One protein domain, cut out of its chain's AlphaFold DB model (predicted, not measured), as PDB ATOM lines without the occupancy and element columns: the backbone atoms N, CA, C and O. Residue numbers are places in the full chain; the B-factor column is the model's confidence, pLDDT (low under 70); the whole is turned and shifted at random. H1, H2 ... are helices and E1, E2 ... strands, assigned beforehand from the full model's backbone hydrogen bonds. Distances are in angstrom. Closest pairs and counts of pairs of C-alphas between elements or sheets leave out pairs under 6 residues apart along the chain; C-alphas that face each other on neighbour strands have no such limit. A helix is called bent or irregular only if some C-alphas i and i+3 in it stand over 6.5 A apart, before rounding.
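This is residues 67 to 123 and 143 to 155 of the 158 residues of an uncharacterized protein of Stieleria varia (UniProt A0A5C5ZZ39). One six-stranded antiparallel sheet is folded back on itself like a partly closed barrel: E1, E2 and E3 make one leaf, E5 and E4 the other, and the long bent E6 is the hinge. The one helix, H1, packs by E1 and E5 where the sheet's two edges come round towards each other. The 70 printed residues run E1 E2 E3 H1 E4 E5 E6, with sheet order E1 E2 E3 E6 E5 E4; the class is mostly strand. The whole is compact, with a radius of gyration of the C-alphas of 11.3 A and spans of 35 by 26 by 24 A.

E6, residues 144 to 154, is 25.3 A long and ends at C-alpha 154 (218.264, 182.794, 276.418). E5 is residues 114 to 121, 22.5 A; E4 is 103 to 108, 16.9 A. E3 is 83 to 86, E2 75 to 78. E1, 67 to 72, is 14.9 A and begins at C-alpha 67 (208.793, 176.097, 266.425). H1 is 93 to 100, 10.5 A.

E6 bends by 73 degrees at residue 151; it pairs with E5 over 144 to 152, N 147 to O 118 at 2.9 A, and with E3 over 152 to 154, N 85 to O 153 at 2.8 A. The hairpin E4 and E5 has N 105 and O 117 at 2.8 A. E1, E2 and E3 form a meander, each strand the antiparallel neighbour of the one before, with N 77 and O 70 at 2.8 A and N 76 and O 84 at 2.8 A. The closest C-alphas of edge strands E1 and E4, Asp 67 and Arg 103, are 4.7 A apart. H1 is on the sheet at a height of 6.8 A, over E4 and slantwise to the strands, at 57 degrees to E4 on the local plane; every O i to N i+4 pair in it is within hydrogen-bond range.

The farthest C-alphas, Trp 123 and Glu 155, are 35.3 A apart. Residues 124 to 142 are not printed, a gap of 7.9 A between C-alphas 123 and 143. Of the links printed whole, none is long. The pLDDT is under 70 at residues 120 to 123 and 143 to 145.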
ATOM      1  N   ASP A  67     209.471 177.284 265.916       86.62
ATOM      2  CA  ASP A  67     208.793 176.097 266.425       86.62
ATOM      3  C   ASP A  67     209.403 175.696 267.778       86.62
ATOM      4  O   ASP A  67     210.623 175.675 267.962       86.62
ATOM      5  N   VAL A  68     208.541 175.359 268.732       87.75
ATOM      6  CA  VAL A  68     208.928 174.815 270.034       87.75
ATOM      7  C   VAL A  68     209.117 173.309 269.887       87.75
ATOM      8  O   VAL A  68     208.185 172.587 269.536       87.75
ATOM      9  N   ALA A  69     210.330 172.829 270.152       89.31
ATOM     10  CA  ALA A  69     210.684 171.415 270.082       89.31
ATOM     11  C   ALA A  69     210.285 170.655 271.354       89.31
ATOM     12  O   ALA A  69     209.809 169.524 271.274       89.31
ATOM     13  N   ALA A  70     210.481 171.269 272.523       88.31
ATOM     14  CA  ALA A  70     210.131 170.682 273.812       88.31
ATOM     15  C   ALA A  70     209.875 171.762 274.868       88.31
ATOM     16  O   ALA A  70     210.467 172.841 274.821       88.31
ATOM     17  N   VAL A  71     209.028 171.435 275.841       88.38
ATOM     18  CA  VAL A  71     208.791 172.232 277.047       88.38
ATOM     19  C   VAL A  71     209.046 171.328 278.247       88.38
ATOM     20  O   VAL A  71     208.468 170.245 278.320       88.38
ATOM     21  N   ASP A  72     209.915 171.758 279.155       88.69
ATOM     22  CA  ASP A  72     210.250 171.049 280.391       88.69
ATOM     23  C   ASP A  72     210.284 172.046 281.555       88.69
ATOM     24  O   ASP A  72     211.248 172.794 281.728       88.69
ATOM     25  N   GLY A  73     209.187 172.119 282.312       86.94
ATOM     26  CA  GLY A  73     209.029 173.093 283.391       86.94
ATOM     27  C   GLY A  73     209.106 174.537 282.889       86.94
ATOM     28  O   GLY A  73     208.253 174.985 282.129       86.94
ATOM     29  N   ASP A  74     210.121 175.276 283.333       89.31
ATOM     30  CA  ASP A  74     210.408 176.654 282.923       89.31
ATOM     31  C   ASP A  74     211.280 176.745 281.658       89.31
ATOM     32  O   ASP A  74     211.575 177.843 281.186       89.31
ATOM     33  N   ARG A  75     211.695 175.615 281.079       90.44
ATOM     34  CA  ARG A  75     212.581 175.572 279.912       90.44
ATOM     35  C   ARG A  75     211.799 175.306 278.634       90.44
ATOM     36  O   ARG A  75     211.112 174.297 278.503       90.44
ATOM     37  N   ILE A  76     211.965 176.184 277.652       89.94
ATOM     38  CA  ILE A  76     211.414 176.037 276.301       89.94
ATOM     39  C   ILE A  76     212.582 175.805 275.347       89.94
ATOM     40  O   ILE A  76     213.416 176.687 275.145       89.94
ATOM     41  N   THR A  77     212.640 174.620 274.750       91.44
ATOM     42  CA  THR A  77     213.628 174.284 273.720       91.44
ATOM     43  C   THR A  77     213.052 174.630 272.356       91.44
ATOM     44  O   THR A  77     212.009 174.102 271.968       91.44
ATOM     45  N   LEU A  78     213.724 175.511 271.624       90.44
ATOM     46  CA  LEU A  78     213.348 175.905 270.269       90.44
ATOM     47  C   LEU A  78     213.948 174.950 269.229       90.44
ATOM     48  O   LEU A  78     214.962 174.294 269.470       90.44
ATOM     49  N   SER A  79     213.337 174.889 268.049       88.62
ATOM     50  CA  SER A  79     213.777 174.037 266.936       88.62
ATOM     51  C   SER A  79     215.159 174.396 266.381       88.62
ATOM     52  O   SER A  79     215.807 173.553 265.766       88.62
ATOM     53  N   ASP A  80     215.638 175.615 266.631       86.88
ATOM     54  CA  ASP A  80     216.987 176.068 266.281       86.88
ATOM     55  C   ASP A  80     218.053 175.730 267.341       86.88
ATOM     56  O   ASP A  80     219.222 176.082 267.181       86.88
ATOM     57  N   GLY A  81     217.664 175.039 268.419       86.06
ATOM     58  CA  GLY A  81     218.551 174.602 269.497       86.06
ATOM     59  C   GLY A  81     218.750 175.618 270.623       86.06
ATOM     60  O   GLY A  81     219.453 175.315 271.590       86.06
ATOM     61  N   ARG A  82     218.142 176.810 270.554       89.25
ATOM     62  CA  ARG A  82     218.144 177.751 271.682       89.25
ATOM     63  C   ARG A  82     217.239 177.250 272.805       89.25
ATOM     64  O   ARG A  82     216.177 176.679 272.562       89.25
ATOM     65  N   ILE A  83     217.651 177.519 274.041       90.69
ATOM     66  CA  ILE A  83     216.871 177.219 275.243       90.69
ATOM     67  C   ILE A  83     216.461 178.544 275.878       90.69
ATOM     68  O   ILE A  83     217.311 179.394 276.159       90.69
ATOM     69  N   LEU A  84     215.156 178.727 276.063       90.25
ATOM     70  CA  LEU A  84     214.579 179.858 276.774       90.25
ATOM     71  C   LEU A  84     214.224 179.429 278.195       90.25
ATOM     72  O   LEU A  84     213.519 178.442 278.382       90.25
ATOM     73  N   ILE A  85     214.662 180.204 279.178       91.25
ATOM     74  CA  ILE A  85     214.261 180.076 280.578       91.25
ATOM     75  C   ILE A  85     213.134 181.078 280.819       91.25
ATOM     76  O   ILE A  85     213.366 182.292 280.859       91.25
ATOM     77  N   ALA A  86     211.908 180.577 280.922       88.62
ATOM     78  CA  ALA A  86     210.706 181.349 281.182       88.62
ATOM     79  C   ALA A  86     210.747 181.956 282.592       88.62
ATOM     80  O   ALA A  86     210.992 181.274 283.581       88.62
ATOM     81  N   LYS A  87     210.468 183.258 282.695       86.94
ATOM     82  CA  LYS A  87     210.302 183.979 283.972       86.94
ATOM     83  C   LYS A  87     208.831 184.188 284.339       86.94
ATOM     84  O   LYS A  87     208.493 185.120 285.066       86.94
ATOM     85  N   PHE A  88     207.955 183.374 283.774       81.38
ATOM     86  CA  PHE A  88     206.517 183.418 283.983       81.38
ATOM     87  C   PHE A  88     206.030 182.045 284.443       81.38
ATOM     88  O   PHE A  88     206.805 181.091 284.469       81.38
ATOM     89  N   ASP A  89     204.775 181.983 284.874       80.00
ATOM     90  CA  ASP A  89     204.217 180.794 285.511       80.00
ATOM     91  C   ASP A  89     204.272 179.578 284.572       80.00
ATOM     92  O   ASP A  89     203.686 179.586 283.486       80.00
ATOM     93  N   SER A  90     205.018 178.551 284.979       76.25
ATOM     94  CA  SER A  90     205.238 177.339 284.189       76.25
ATOM     95  C   SER A  90     204.078 176.351 284.291       76.25
ATOM     96  O   SER A  90     203.984 175.460 283.448       76.25
ATOM     97  N   GLU A  91     203.168 176.518 285.261       79.00
ATOM     98  CA  GLU A  91     202.057 175.586 285.498       79.00
ATOM     99  C   GLU A  91     201.135 175.457 284.271       79.00
ATOM    100  O   GLU A  91     200.657 174.366 283.964       79.00
ATOM    101  N   TYR A  92     200.955 176.547 283.517       77.50
ATOM    102  CA  TYR A  92     200.077 176.599 282.337       77.50
ATOM    103  C   TYR A  92     200.834 176.660 281.008       77.50
ATOM    104  O   TYR A  92     200.218 176.672 279.943       77.50
ATOM    105  N   LEU A  93     202.169 176.663 281.040       82.00
ATOM    106  CA  LEU A  93     202.989 176.854 279.845       82.00
ATOM    107  C   LEU A  93     202.748 175.753 278.808       82.00
ATOM    108  O   LEU A  93     202.585 176.040 277.623       82.00
ATOM    109  N   GLN A  94     202.698 174.496 279.247       82.81
ATOM    110  CA  GLN A  94     202.459 173.367 278.350       82.81
ATOM    111  C   GLN A  94     201.060 173.432 277.723       82.81
ATOM    112  O   GLN A  94     200.926 173.264 276.511       82.81
ATOM    113  N   SER A  95     200.028 173.739 278.517       81.88
ATOM    114  CA  SER A  95     198.660 173.876 278.005       81.88
ATOM    115  C   SER A  95     198.508 175.058 277.049       81.88
ATOM    116  O   SER A  95     197.820 174.943 276.036       81.88
ATOM    117  N   ASP A  96     199.183 176.175 277.330       81.00
ATOM    118  CA  ASP A  96     199.188 177.344 276.455       81.00
ATOM    119  C   ASP A  96     199.882 177.013 275.126       81.00
ATOM    120  O   ASP A  96     199.349 177.311 274.056       81.00
ATOM    121  N   MET A  97     201.030 176.329 275.155       81.38
ATOM    122  CA  MET A  97     201.727 175.899 273.935       81.38
ATOM    123  C   MET A  97     200.858 174.992 273.061       81.38
ATOM    124  O   MET A  97     200.724 175.245 271.858       81.38
ATOM    125  N   GLU A  98     200.206 173.996 273.666       80.62
ATOM    126  CA  GLU A  98     199.292 173.092 272.963       80.62
ATOM    127  C   GLU A  98     198.105 173.848 272.351       80.62
ATOM    128  O   GLU A  98     197.739 173.608 271.197       80.62
ATOM    129  N   GLN A  99     197.533 174.813 273.080       75.25
ATOM    130  CA  GLN A  99     196.425 175.638 272.600       75.25
ATOM    131  C   GLN A  99     196.829 176.541 271.424       75.25
ATOM    132  O   GLN A  99     196.020 176.793 270.523       75.25
ATOM    133  N   TYR A 100     198.061 177.047 271.426       73.94
ATOM    134  CA  TYR A 100     198.531 178.041 270.462       73.94
ATOM    135  C   TYR A 100     199.403 177.467 269.336       73.94
ATOM    136  O   TYR A 100     199.862 178.218 268.477       73.94
ATOM    137  N   GLY A 101     199.547 176.141 269.256       74.56
ATOM    138  CA  GLY A 101     200.155 175.453 268.116       74.56
ATOM    139  C   GLY A 101     201.682 175.394 268.139       74.56
ATOM    140  O   GLY A 101     202.283 175.331 267.068       74.56
ATOM    141  N   ASN A 102     202.295 175.408 269.331       82.25
ATOM    142  CA  ASN A 102     203.736 175.222 269.563       82.25
ATOM    143  C   ASN A 102     204.649 176.172 268.767       82.25
ATOM    144  O   ASN A 102     205.753 175.799 268.373       82.25
ATOM    145  N   ARG A 103     204.194 177.402 268.516       83.38
ATOM    146  CA  ARG A 103     204.955 178.424 267.788       83.38
ATOM    147  C   ARG A 103     205.083 179.687 268.603       83.38
ATOM    148  O   ARG A 103     204.078 180.223 269.076       83.38
ATOM    149  N   VAL A 104     206.311 180.178 268.704       85.25
ATOM    150  CA  VAL A 104     206.638 181.385 269.457       85.25
ATOM    151  C   VAL A 104     207.383 182.403 268.602       85.25
ATOM    152  O   VAL A 104     208.105 182.067 267.666       85.25
ATOM    153  N   ASP A 105     207.189 183.665 268.948       86.25
ATOM    154  CA  ASP A 105     207.895 184.825 268.431       86.25
ATOM    155  C   ASP A 105     208.613 185.516 269.598       86.25
ATOM    156  O   ASP A 105     208.113 185.539 270.729       86.25
ATOM    157  N   LEU A 106     209.803 186.044 269.332       85.88
ATOM    158  CA  LEU A 106     210.694 186.617 270.333       85.88
ATOM    159  C   LEU A 106     210.950 188.082 269.999       85.88
ATOM    160  O   LEU A 106     211.621 188.381 269.013       85.88
ATOM    161  N   ASP A 107     210.486 188.988 270.860       86.12
ATOM    162  CA  ASP A 107     210.891 190.394 270.772       86.12
ATOM    163  C   ASP A 107     212.017 190.689 271.764       86.12
ATOM    164  O   ASP A 107     211.968 190.223 272.906       86.12
ATOM    165  N   PRO A 108     213.016 191.499 271.388       84.81
ATOM    166  CA  PRO A 108     214.028 191.955 272.327       84.81
ATOM    167  C   PRO A 108     213.408 192.883 273.383       84.81
ATOM    168  O   PRO A 108     212.703 193.838 273.054       84.81
ATOM    169  N   ALA A 109     213.704 192.629 274.657       85.19
ATOM    170  CA  ALA A 109     213.400 193.543 275.751       85.19
ATOM    171  C   ALA A 109     214.611 194.438 276.072       85.19
ATOM    172  O   ALA A 109     215.761 194.115 275.769       85.19
ATOM    173  N   ALA A 110     214.354 195.577 276.715       82.69
ATOM    174  CA  ALA A 110     215.387 196.568 277.029       82.69
ATOM    175  C   ALA A 110     216.446 196.077 278.040       82.69
ATOM    176  O   ALA A 110     217.530 196.648 278.118       82.69
ATOM    177  N   ASP A 111     216.140 195.039 278.816       82.44
ATOM    178  CA  ASP A 111     216.992 194.461 279.862       82.44
ATOM    179  C   ASP A 111     217.830 193.264 279.373       82.44
ATOM    180  O   ASP A 111     218.449 192.570 280.181       82.44
ATOM    181  N   GLY A 112     217.841 192.998 278.062       81.12
ATOM    182  CA  GLY A 112     218.518 191.841 277.471       81.12
ATOM    183  C   GLY A 112     217.747 190.525 277.609       81.12
ATOM    184  O   GLY A 112     218.245 189.484 277.187       81.12
ATOM    185  N   SER A 113     216.537 190.548 278.177       87.31
ATOM    186  CA  SER A 113     215.600 189.426 278.083       87.31
ATOM    187  C   SER A 113     214.850 189.441 276.744       87.31
ATOM    188  O   SER A 113     214.976 190.374 275.944       87.31
ATOM    189  N   VAL A 114     214.079 188.391 276.476       88.12
ATOM    190  CA  VAL A 114     213.192 188.310 275.314       88.12
ATOM    191  C   VAL A 114     211.744 188.191 275.760       88.12
ATOM    192  O   VAL A 114     211.421 187.453 276.689       88.12
ATOM    193  N   ILE A 115     210.856 188.919 275.093       88.88
ATOM    194  CA  ILE A 115     209.415 188.784 275.262       88.88
ATOM    195  C   ILE A 115     208.965 187.615 274.395       88.88
ATOM    196  O   ILE A 115     209.067 187.668 273.168       88.88
ATOM    197  N   VAL A 116     208.447 186.573 275.040       87.81
ATOM    198  CA  VAL A 116     207.906 185.395 274.368       87.81
ATOM    199  C   VAL A 116     206.445 185.649 274.039       87.81
ATOM    200  O   VAL A 116     205.611 185.887 274.920       87.81
ATOM    201  N   ASN A 117     206.136 185.586 272.755       86.19
ATOM    202  CA  ASN A 117     204.799 185.758 272.227       86.19
ATOM    203  C   ASN A 117     204.363 184.492 271.503       86.19
ATOM    204  O   ASN A 117     205.146 183.887 270.784       86.19
ATOM    205  N   VAL A 118     203.103 184.110 271.649       83.00
ATOM    206  CA  VAL A 118     202.484 183.026 270.884       83.00
ATOM    207  C   VAL A 118     201.540 183.589 269.842       83.00
ATOM    208  O   VAL A 118     200.857 184.597 270.060       83.00
ATOM    209  N   SER A 119     201.482 182.897 268.713       75.50
ATOM    210  CA  SER A 119     200.673 183.291 267.568       75.50
ATOM    211  C   SER A 119     199.636 182.231 267.288       75.50
ATOM    212  O   SER A 119     199.966 181.119 266.893       75.50
ATOM    213  N   TYR A 120     198.364 182.586 267.441       68.38
ATOM    214  CA  TYR A 120     197.274 181.648 267.214       68.38
ATOM    215  C   TYR A 120     196.293 182.134 266.171       68.38
ATOM    216  O   TYR A 120     195.998 183.326 266.022       68.38
ATOM    217  N   ARG A 121     195.762 181.163 265.431       61.34
ATOM    218  CA  ARG A 121     194.784 181.414 264.386       61.34
ATOM    219  C   ARG A 121     193.448 181.733 265.039       61.34
ATOM    220  O   ARG A 121     192.795 180.854 265.599       61.34
ATOM    221  N   ARG A 122     193.000 182.982 264.938       54.25
ATOM    222  CA  ARG A 122     191.647 183.329 265.369       54.25
ATOM    223  C   ARG A 122     190.684 183.074 264.220       54.25
ATOM    224  O   ARG A 122     190.823 183.634 263.134       54.25
ATOM    225  N   TRP A 123     189.657 182.271 264.474       48.00
ATOM    226  CA  TRP A 123     188.502 182.232 263.588       48.00
ATOM    227  C   TRP A 123     187.777 183.577 263.690       48.00
ATOM    228  O   TRP A 123     187.307 183.962 264.764       48.00
ATOM    229  N   LEU A 143     194.367 185.533 259.517       58.91
ATOM    230  CA  LEU A 143     194.421 186.520 260.598       58.91
ATOM    231  C   LEU A 143     194.859 185.824 261.886       58.91
ATOM    232  O   LEU A 143     194.088 185.064 262.483       58.91
ATOM    233  N   TYR A 144     196.091 186.080 262.308       59.34
ATOM    234  CA  TYR A 144     196.618 185.598 263.579       59.34
ATOM    235  C   TYR A 144     196.494 186.676 264.646       59.34
ATOM    236  O   TYR A 144     196.497 187.874 264.360       59.34
ATOM    237  N   ARG A 145     196.342 186.240 265.895       67.75
ATOM    238  CA  ARG A 145     196.464 187.112 267.057       67.75
ATOM    239  C   ARG A 145     197.740 186.742 267.795       67.75
ATOM    240  O   ARG A 145     198.000 185.561 268.008       67.75
ATOM    241  N   ARG A 146     198.478 187.769 268.204       74.38
ATOM    242  CA  ARG A 146     199.625 187.659 269.097       74.38
ATOM    243  C   ARG A 146     199.138 187.743 270.543       74.38
ATOM    244  O   ARG A 146     198.322 188.613 270.861       74.38
ATOM    245  N   ALA A 147     199.600 186.843 271.397       77.69
ATOM    246  CA  ALA A 147     199.450 186.943 272.843       77.69
ATOM    247  C   ALA A 147     200.825 186.841 273.497       77.69
ATOM    248  O   ALA A 147     201.615 185.967 273.156       77.69
ATOM    249  N   GLN A 148     201.104 187.752 274.419       84.88
ATOM    250  CA  GLN A 148     202.329 187.727 275.202       84.88
ATOM    251  C   GLN A 148     202.175 186.701 276.323       84.88
ATOM    252  O   GLN A 148     201.221 186.786 277.094       84.88
ATOM    253  N   LEU A 149     203.116 185.764 276.420       83.88
ATOM    254  CA  LEU A 149     203.189 184.832 277.546       83.88
ATOM    255  C   LEU A 149     203.979 185.429 278.702       83.88
ATOM    256  O   LEU A 149     203.579 185.325 279.857       83.88
ATOM    257  N   GLY A 150     205.087 186.101 278.388       87.38
ATOM    258  CA  GLY A 150     205.935 186.700 279.405       87.38
ATOM    259  C   GLY A 150     207.346 186.973 278.916       87.38
ATOM    260  O   GLY A 150     207.602 187.078 277.717       87.38
ATOM    261  N   LEU A 151     208.255 187.121 279.874       90.50
ATOM    262  CA  LEU A 151     209.680 187.331 279.634       90.50
ATOM    263  C   LEU A 151     210.432 186.008 279.766       90.50
ATOM    264  O   LEU A 151     210.122 185.201 280.641       90.50
ATOM    265  N   ALA A 152     211.460 185.811 278.953       89.50
ATOM    266  CA  ALA A 152     212.383 184.696 279.070       89.50
ATOM    267  C   ALA A 152     213.834 185.152 278.886       89.50
ATOM    268  O   ALA A 152     214.110 186.203 278.310       89.50
ATOM    269  N   GLN A 153     214.777 184.362 279.391       91.06
ATOM    270  CA  GLN A 153     216.208 184.531 279.134       91.06
ATOM    271  C   GLN A 153     216.712 183.433 278.206       91.06
ATOM    272  O   GLN A 153     216.298 182.288 278.328       91.06
ATOM    273  N   ILE A 154     217.614 183.776 277.288       88.44
ATOM    274  CA  ILE A 154     218.264 182.794 276.418       88.44
ATOM    275  C   ILE A 154     219.459 182.215 277.188       88.44
ATOM    276  O   ILE A 154     220.374 182.957 277.530       88.44
ATOM    277  N   GLU A 155     219.450 180.910 277.475       85.31
ATOM    278  CA  GLU A 155     220.529 180.236 278.227       85.31
ATOM    279  C   GLU A 155     221.824 180.149 277.400       85.31
ATOM    280  O   GLU A 155     222.920 180.315 277.928       85.31
TER     281      GLU A 155